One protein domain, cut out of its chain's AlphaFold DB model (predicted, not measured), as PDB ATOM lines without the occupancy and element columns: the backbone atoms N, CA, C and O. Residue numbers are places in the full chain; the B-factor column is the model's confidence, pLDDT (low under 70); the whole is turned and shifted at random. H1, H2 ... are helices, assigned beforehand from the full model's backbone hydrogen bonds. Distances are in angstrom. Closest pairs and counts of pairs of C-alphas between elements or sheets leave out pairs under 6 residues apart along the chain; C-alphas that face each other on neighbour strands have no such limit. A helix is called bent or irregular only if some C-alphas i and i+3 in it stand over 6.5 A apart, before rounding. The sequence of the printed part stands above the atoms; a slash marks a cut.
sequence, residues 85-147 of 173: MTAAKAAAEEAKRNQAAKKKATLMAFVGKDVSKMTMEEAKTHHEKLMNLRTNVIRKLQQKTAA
ATOM      1  N   MET A  85     -12.221   2.006  39.974       63.66
ATOM      2  CA  MET A  85     -11.570   1.642  38.719       63.66
ATOM      3  C   MET A  85     -10.247   2.397  38.519       63.66
ATOM      4  O   MET A  85      -9.262   1.841  38.024       63.66
ATOM      5  N   THR A  86     -10.189   3.651  38.974       63.09
ATOM      6  CA  THR A  86      -8.947   4.438  39.002       63.09
ATOM      7  C   THR A  86      -7.922   3.849  39.976       63.09
ATOM      8  O   THR A  86      -6.755   3.707  39.604       63.09
ATOM      9  N   ALA A  87      -8.350   3.404  41.163       66.38
ATOM     10  CA  ALA A  87      -7.489   2.693  42.110       66.38
ATOM     11  C   ALA A  87      -6.977   1.355  41.547       66.38
ATOM     12  O   ALA A  87      -5.786   1.061  41.647       66.38
ATOM     13  N   ALA A  88      -7.833   0.574  40.881       70.19
ATOM     14  CA  ALA A  88      -7.430  -0.678  40.239       70.19
ATOM     15  C   ALA A  88      -6.392  -0.452  39.125       70.19
ATOM     16  O   ALA A  88      -5.409  -1.191  39.016       70.19
ATOM     17  N   LYS A  89      -6.563   0.604  38.320       69.12
ATOM     18  CA  LYS A  89      -5.611   0.971  37.262       69.12
ATOM     19  C   LYS A  89      -4.269   1.433  37.835       69.12
ATOM     20  O   LYS A  89      -3.229   1.041  37.306       69.12
ATOM     21  N   ALA A  90      -4.282   2.204  38.924       68.19
ATOM     22  CA  ALA A  90      -3.071   2.611  39.636       68.19
ATOM     23  C   ALA A  90      -2.324   1.399  40.224       68.19
ATOM     24  O   ALA A  90      -1.129   1.240  39.976       68.19
ATOM     25  N   ALA A  91      -3.032   0.486  40.893       71.06
ATOM     26  CA  ALA A  91      -2.448  -0.737  41.447       71.06
ATOM     27  C   ALA A  91      -1.852  -1.652  40.359       71.06
ATOM     28  O   ALA A  91      -0.776  -2.228  40.534       71.06
ATOM     29  N   ALA A  92      -2.511  -1.761  39.200       72.31
ATOM     30  CA  ALA A  92      -1.998  -2.529  38.068       72.31
ATOM     31  C   ALA A  92      -0.722  -1.912  37.461       72.31
ATOM     32  O   ALA A  92       0.172  -2.639  37.019       72.31
ATOM     33  N   GLU A  93      -0.617  -0.583  37.425       74.12
ATOM     34  CA  GLU A  93       0.567   0.123  36.922       74.12
ATOM     35  C   GLU A  93       1.745   0.008  37.902       74.12
ATOM     36  O   GLU A  93       2.860  -0.329  37.493       74.12
ATOM     37  N   GLU A  94       1.480   0.117  39.204       72.38
ATOM     38  CA  GLU A  94       2.472  -0.124  40.253       72.38
ATOM     39  C   GLU A  94       2.981  -1.576  40.241       72.38
ATOM     40  O   GLU A  94       4.190  -1.825  40.292       72.38
ATOM     41  N   ALA A  95       2.090  -2.558  40.065       77.69
ATOM     42  CA  ALA A  95       2.470  -3.963  39.929       77.69
ATOM     43  C   ALA A  95       3.384  -4.204  38.713       77.69
ATOM     44  O   ALA A  95       4.360  -4.958  38.806       77.69
ATOM     45  N   LYS A  96       3.124  -3.529  37.583       80.31
ATOM     46  CA  LYS A  96       3.989  -3.584  36.391       80.31
ATOM     47  C   LYS A  96       5.370  -2.993  36.667       80.31
ATOM     48  O   LYS A  96       6.369  -3.620  36.305       80.31
ATOM     49  N   ARG A  97       5.452  -1.841  37.343       75.62
ATOM     50  CA  ARG A  97       6.736  -1.232  37.741       75.62
ATOM     51  C   ARG A  97       7.527  -2.145  38.672       75.62
ATOM     52  O   ARG A  97       8.708  -2.393  38.427       75.62
ATOM     53  N   ASN A  98       6.866  -2.730  39.666       78.25
ATOM     54  CA  ASN A  98       7.487  -3.675  40.593       78.25
ATOM     55  C   ASN A  98       7.978  -4.945  39.881       78.25
ATOM     56  O   ASN A  98       9.066  -5.444  40.175       78.25
ATOM     57  N   GLN A  99       7.236  -5.456  38.895       80.62
ATOM     58  CA  GLN A  99       7.688  -6.591  38.089       80.62
ATOM     59  C   GLN A  99       8.889  -6.226  37.200       80.62
ATOM     60  O   GLN A  99       9.827  -7.018  37.083       80.62
ATOM     61  N   ALA A 100       8.892  -5.036  36.596       83.56
ATOM     62  CA  ALA A 100      10.015  -4.547  35.798       83.56
ATOM     63  C   ALA A 100      11.282  -4.369  36.652       83.56
ATOM     64  O   ALA A 100      12.363  -4.790  36.239       83.56
ATOM     65  N   ALA A 101      11.148  -3.832  37.867       83.62
ATOM     66  CA  ALA A 101      12.251  -3.702  38.813       83.62
ATOM     67  C   ALA A 101      12.830  -5.072  39.208       83.62
ATOM     68  O   ALA A 101      14.046  -5.258  39.157       83.62
ATOM     69  N   LYS A 102      11.972  -6.060  39.504       84.94
ATOM     70  CA  LYS A 102      12.399  -7.443  39.785       84.94
ATOM     71  C   LYS A 102      13.144  -8.059  38.599       84.94
ATOM     72  O   LYS A 102      14.234  -8.592  38.776       84.94
ATOM     73  N   LYS A 103      12.607  -7.931  37.379       89.81
ATOM     74  CA  LYS A 103      13.262  -8.415  36.148       89.81
ATOM     75  C   LYS A 103      14.629  -7.754  35.933       89.81
ATOM     76  O   LYS A 103      15.599  -8.449  35.636       89.81
ATOM     77  N   LYS A 104      14.727  -6.434  36.133       90.44
ATOM     78  CA  LYS A 104      15.990  -5.685  36.049       90.44
ATOM     79  C   LYS A 104      17.006  -6.176  37.080       90.44
ATOM     80  O   LYS A 104      18.162  -6.379  36.725       90.44
ATOM     81  N   ALA A 105      16.590  -6.386  38.328       89.12
ATOM     82  CA  ALA A 105      17.468  -6.890  39.381       89.12
ATOM     83  C   ALA A 105      18.012  -8.288  39.044       89.12
ATOM     84  O   ALA A 105      19.214  -8.520  39.157       89.12
ATOM     85  N   THR A 106      17.162  -9.189  38.542       90.00
ATOM     86  CA  THR A 106      17.583 -10.526  38.097       90.00
ATOM     87  C   THR A 106      18.583 -10.457  36.945       90.00
ATOM     88  O   THR A 106      19.603 -11.143  36.982       90.00
ATOM     89  N   LEU A 107      18.329  -9.607  35.945       92.44
ATOM     90  CA  LEU A 107      19.251  -9.410  34.827       92.44
ATOM     91  C   LEU A 107      20.607  -8.883  35.313       92.44
ATOM     92  O   LEU A 107      21.642  -9.422  34.934       92.44
ATOM     93  N   MET A 108      20.611  -7.875  36.186       90.12
ATOM     94  CA  MET A 108      21.845  -7.311  36.745       90.12
ATOM     95  C   MET A 108      22.625  -8.341  37.566       90.12
ATOM     96  O   MET A 108      23.845  -8.410  37.453       90.12
ATOM     97  N   ALA A 109      21.941  -9.187  38.339       90.94
ATOM     98  CA  ALA A 109      22.584 -10.275  39.072       90.94
ATOM     99  C   ALA A 109      23.199 -11.326  38.132       90.94
ATOM    100  O   ALA A 109      24.272 -11.855  38.419       90.94
ATOM    101  N   PHE A 110      22.544 -11.626  37.006       90.38
ATOM    102  CA  PHE A 110      23.086 -12.530  35.992       90.38
ATOM    103  C   PHE A 110      24.326 -11.936  35.312       90.38
ATOM    104  O   PHE A 110      25.363 -12.591  35.268       90.38
ATOM    105  N   VAL A 111      24.253 -10.673  34.878       88.00
ATOM    106  CA  VAL A 111      25.392  -9.951  34.289       88.00
ATOM    107  C   VAL A 111      26.552  -9.865  35.278       88.00
ATOM    108  O   VAL A 111      27.687 -10.129  34.906       88.00
ATOM    109  N   GLY A 112      26.288  -9.565  36.553       88.00
ATOM    110  CA  GLY A 112      27.327  -9.518  37.583       88.00
ATOM    111  C   GLY A 112      28.052 -10.855  37.760       88.00
ATOM    112  O   GLY A 112      29.274 -10.875  37.874       88.00
ATOM    113  N   LYS A 113      27.325 -11.980  37.720       89.38
ATOM    114  CA  LYS A 113      27.926 -13.325  37.774       89.38
ATOM    115  C   LYS A 113      28.785 -13.636  36.551       89.38
ATOM    116  O   LYS A 113      29.802 -14.303  36.701       89.38
ATOM    117  N   ASP A 114      28.359 -13.196  35.373       85.62
ATOM    118  CA  ASP A 114      29.076 -13.425  34.119       85.62
ATOM    119  C   ASP A 114      30.356 -12.579  34.051       85.62
ATOM    120  O   ASP A 114      31.454 -13.108  33.902       85.62
ATOM    121  N   VAL A 115      30.240 -11.275  34.328       85.62
ATOM    122  CA  VAL A 115      31.381 -10.347  34.375       85.62
ATOM    123  C   VAL A 115      32.372 -10.727  35.479       85.62
ATOM    124  O   VAL A 115      33.572 -10.580  35.285       85.62
ATOM    125  N   SER A 116      31.913 -11.276  36.611       85.62
ATOM    126  CA  SER A 116      32.800 -11.755  37.683       85.62
ATOM    127  C   SER A 116      33.671 -12.949  37.279       85.62
ATOM    128  O   SER A 116      34.658 -13.219  37.961       85.62
ATOM    129  N   LYS A 117      33.305 -13.690  36.228       88.56
ATOM    130  CA  LYS A 117      34.120 -14.788  35.687       88.56
ATOM    131  C   LYS A 117      35.051 -14.327  34.568       88.56
ATOM    132  O   LYS A 117      35.923 -15.091  34.174       88.56
ATOM    133  N   MET A 118      34.855 -13.112  34.059       89.56
ATOM    134  CA  MET A 118      35.629 -12.576  32.951       89.56
ATOM    135  C   MET A 118      37.015 -12.152  33.438       89.56
ATOM    136  O   MET A 118      37.159 -11.445  34.438       89.56
ATOM    137  N   THR A 119      38.045 -12.591  32.724       90.31
ATOM    138  CA  THR A 119      39.437 -12.241  33.034       90.31
ATOM    139  C   THR A 119      39.749 -10.792  32.637       90.31
ATOM    140  O   THR A 119      39.036 -10.172  31.839       90.31
ATOM    141  N   MET A 120      40.821 -10.211  33.189       88.44
ATOM    142  CA  MET A 120      41.197  -8.819  32.895       88.44
ATOM    143  C   MET A 120      41.579  -8.639  31.413       88.44
ATOM    144  O   MET A 120      41.369  -7.581  30.819       88.44
ATOM    145  N   GLU A 121      42.124  -9.683  30.802       88.19
ATOM    146  CA  GLU A 121      42.576  -9.764  29.417       88.19
ATOM    147  C   GLU A 121      41.386  -9.787  28.450       88.19
ATOM    148  O   GLU A 121      41.345  -9.035  27.468       88.19
ATOM    149  N   GLU A 122      40.366 -10.586  28.768       88.19
ATOM    150  CA  GLU A 122      39.094 -10.586  28.046       88.19
ATOM    151  C   GLU A 122      38.401  -9.224  28.174       88.19
ATOM    152  O   GLU A 122      37.971  -8.657  27.166       88.19
ATOM    153  N   ALA A 123      38.377  -8.636  29.377       88.06
ATOM    154  CA  ALA A 123      37.807  -7.308  29.606       88.06
ATOM    155  C   ALA A 123      38.471  -6.229  28.730       88.06
ATOM    156  O   ALA A 123      37.777  -5.420  28.104       88.06
ATOM    157  N   LYS A 124      39.808  -6.240  28.632       91.81
ATOM    158  CA  LYS A 124      40.575  -5.338  27.754       91.81
ATOM    159  C   LYS A 124      40.223  -5.545  26.283       91.81
ATOM    160  O   LYS A 124      39.976  -4.572  25.575       91.81
ATOM    161  N   THR A 125      40.108  -6.797  25.843       93.81
ATOM    162  CA  THR A 125      39.733  -7.135  24.462       93.81
ATOM    163  C   THR A 125      38.326  -6.631  24.117       93.81
ATOM    164  O   THR A 125      38.097  -6.071  23.044       93.81
ATOM    165  N   HIS A 126      37.360  -6.793  25.027       91.56
ATOM    166  CA  HIS A 126      36.009  -6.256  24.849       91.56
ATOM    167  C   HIS A 126      35.995  -4.726  24.818       91.56
ATOM    168  O   HIS A 126      35.292  -4.138  23.993       91.56
ATOM    169  N   HIS A 127      36.789  -4.081  25.673       92.75
ATOM    170  CA  HIS A 127      36.932  -2.631  25.683       92.75
ATOM    171  C   HIS A 127      37.494  -2.102  24.357       92.75
ATOM    172  O   HIS A 127      36.925  -1.179  23.774       92.75
ATOM    173  N   GLU A 128      38.551  -2.721  23.836       95.69
ATOM    174  CA  GLU A 128      39.147  -2.348  22.552       95.69
ATOM    175  C   GLU A 128      38.154  -2.524  21.393       95.69
ATOM    176  O   GLU A 128      37.947  -1.604  20.597       95.69
ATOM    177  N   LYS A 129      37.446  -3.662  21.341       96.19
ATOM    178  CA  LYS A 129      36.371  -3.894  20.360       96.19
ATOM    179  C   LYS A 129      35.286  -2.816  20.438       96.19
ATOM    180  O   LYS A 129      34.839  -2.324  19.400       96.19
ATOM    181  N   LEU A 130      34.877  -2.427  21.647       97.25
ATOM    182  CA  LEU A 130      33.874  -1.383  21.857       97.25
ATOM    183  C   LEU A 130      34.363  -0.020  21.351       97.25
ATOM    184  O   LEU A 130      33.601   0.697  20.700       97.25
ATOM    185  N   MET A 131      35.624   0.335  21.609       97.19
ATOM    186  CA  MET A 131      36.209   1.585  21.119       97.19
ATOM    187  C   MET A 131      36.324   1.601  19.597       97.19
ATOM    188  O   MET A 131      35.919   2.577  18.967       97.19
ATOM    189  N   ASN A 132      36.746   0.495  18.985       96.06
ATOM    190  CA  ASN A 132      36.780   0.361  17.528       96.06
ATOM    191  C   ASN A 132      35.388   0.520  16.903       96.06
ATOM    192  O   ASN A 132      35.226   1.225  15.902       96.06
ATOM    193  N   LEU A 133      34.359  -0.078  17.511       97.56
ATOM    194  CA  LEU A 133      32.982   0.073  17.045       97.56
ATOM    195  C   LEU A 133      32.503   1.526  17.150       97.56
ATOM    196  O   LEU A 133      31.924   2.042  16.194       97.56
ATOM    197  N   ARG A 134      32.784   2.206  18.270       97.06
ATOM    198  CA  ARG A 134      32.448   3.627  18.459       97.06
ATOM    199  C   ARG A 134      33.096   4.500  17.391       97.06
ATOM    200  O   ARG A 134      32.398   5.280  16.747       97.06
ATOM    201  N   THR A 135      34.388   4.318  17.139       97.12
ATOM    202  CA  THR A 135      35.114   5.055  16.098       97.12
ATOM    203  C   THR A 135      34.514   4.810  14.712       97.12
ATOM    204  O   THR A 135      34.334   5.749  13.937       97.12
ATOM    205  N   ASN A 136      34.130   3.570  14.399       96.25
ATOM    206  CA  ASN A 136      33.483   3.240  13.128       96.25
ATOM    207  C   ASN A 136      32.097   3.883  12.979       96.25
ATOM    208  O   ASN A 136      31.769   4.370  11.897       96.25
ATOM    209  N   VAL A 137      31.292   3.908  14.045       97.69
ATOM    210  CA  VAL A 137      29.983   4.580  14.042       97.69
ATOM    211  C   VAL A 137      30.156   6.083  13.840       97.69
ATOM    212  O   VAL A 137      29.487   6.646  12.978       97.69
ATOM    213  N   ILE A 138      31.089   6.718  14.556       97.06
ATOM    214  CA  ILE A 138      31.394   8.147  14.394       97.06
ATOM    215  C   ILE A 138      31.806   8.441  12.950       97.06
ATOM    216  O   ILE A 138      31.233   9.332  12.328       97.06
ATOM    217  N   ARG A 139      32.721   7.648  12.377       96.50
ATOM    218  CA  ARG A 139      33.148   7.808  10.981       96.50
ATOM    219  C   ARG A 139      31.973   7.681  10.011       96.50
ATOM    220  O   ARG A 139      31.834   8.511   9.120       96.50
ATOM    221  N   LYS A 140      31.109   6.674  10.183       95.81
ATOM    222  CA  LYS A 140      29.921   6.492   9.330       95.81
ATOM    223  C   LYS A 140      28.935   7.649   9.458       95.81
ATOM    224  O   LYS A 140      28.366   8.063   8.453       95.81
ATOM    225  N   LEU A 141      28.734   8.177  10.664       96.25
ATOM    226  CA  LEU A 141      27.885   9.347  10.876       96.25
ATOM    227  C   LEU A 141      28.476  10.581  10.193       96.25
ATOM    228  O   LEU A 141      27.755  11.243   9.458       96.25
ATOM    229  N   GLN A 142      29.780  10.827  10.346       95.00
ATOM    230  CA  GLN A 142      30.485  11.924   9.676       95.00
ATOM    231  C   GLN A 142      30.423  11.811   8.148       95.00
ATOM    232  O   GLN A 142      30.171  12.795   7.460       95.00
ATOM    233  N   GLN A 143      30.604  10.604   7.604       92.94
ATOM    234  CA  GLN A 143      30.451  10.340   6.173       92.94
ATOM    235  C   GLN A 143      29.018  10.590   5.706       92.94
ATOM    236  O   GLN A 143      28.820  11.208   4.668       92.94
ATOM    237  N   LYS A 144      28.013  10.161   6.481       92.88
ATOM    238  CA  LYS A 144      26.602  10.407   6.163       92.88
ATOM    239  C   LYS A 144      26.267  11.899   6.199       92.88
ATOM    240  O   LYS A 144      25.557  12.366   5.317       92.88
ATOM    241  N   THR A 145      26.786  12.649   7.172       90.38
ATOM    242  CA  THR A 145      26.595  14.106   7.235       90.38
ATOM    243  C   THR A 145      27.324  14.826   6.105       90.38
ATOM    244  O   THR A 145      26.757  15.737   5.519       90.38
ATOM    245  N   ALA A 146      28.541  14.400   5.749       85.19
ATOM    246  CA  ALA A 146      29.292  14.979   4.636       85.19
ATOM    247  C   ALA A 146      28.643  14.666   3.280       85.19
ATOM    248  O   ALA A 146      28.560  15.544   2.430       85.19
ATOM    249  N   ALA A 147      28.128  13.448   3.092       83.25
ATOM    250  CA  ALA A 147      27.365  13.076   1.905       83.25
ATOM    251  C   ALA A 147      26.070  13.892   1.798       83.25
ATOM    252  O   ALA A 147      25.798  14.442   0.742       83.25
TER     253      ALA A 147
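AT A GLANCE: This is residues 85 to 147 of the 173 residues of an uncharacterized protein of Leersia perrieri (UniProt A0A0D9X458). Two long helices, H1 and then H2, make the arms of a wide, open V, with a tight link at its corner and nothing packed between the arms. The printed part has 63 residues with two named helices and no named strand; the class is all helix. It is extended, with a radius of gyration of the C-alphas of 20.6 A, and flat, spanning 54 by 41 by 6 A.

IN THESE COORDINATES: H1 is residues 85 to 115, 44.8 A long from C-alpha 85 at (-11.570, 1.642, 38.719) to C-alpha 115 at (31.381, -10.347, 34.375). H2 is residues 120 to 147, 40.4 A long, and ends with C-alpha 147 at (27.365, 13.076, 1.905).

HOW THE PARTS SIT: H1 and H2 are apart, with no C-alpha of the one within 8 A of the other. A tight link of 4 residues, 116 to 119, joins them. In H1 and H2 every O i to N i+4 pair is within hydrogen-bond range. Neither helix is bent. Residues 85 to 114 and 124 to 147 stand free.

THE WHOLE: The two C-alphas farthest apart are those of Met 85 and Glu 121, at 56.1 A. The printed part has no cut. Its mean pLDDT is 86.7; residues 85 to 87 and 89 to 90 are under 70.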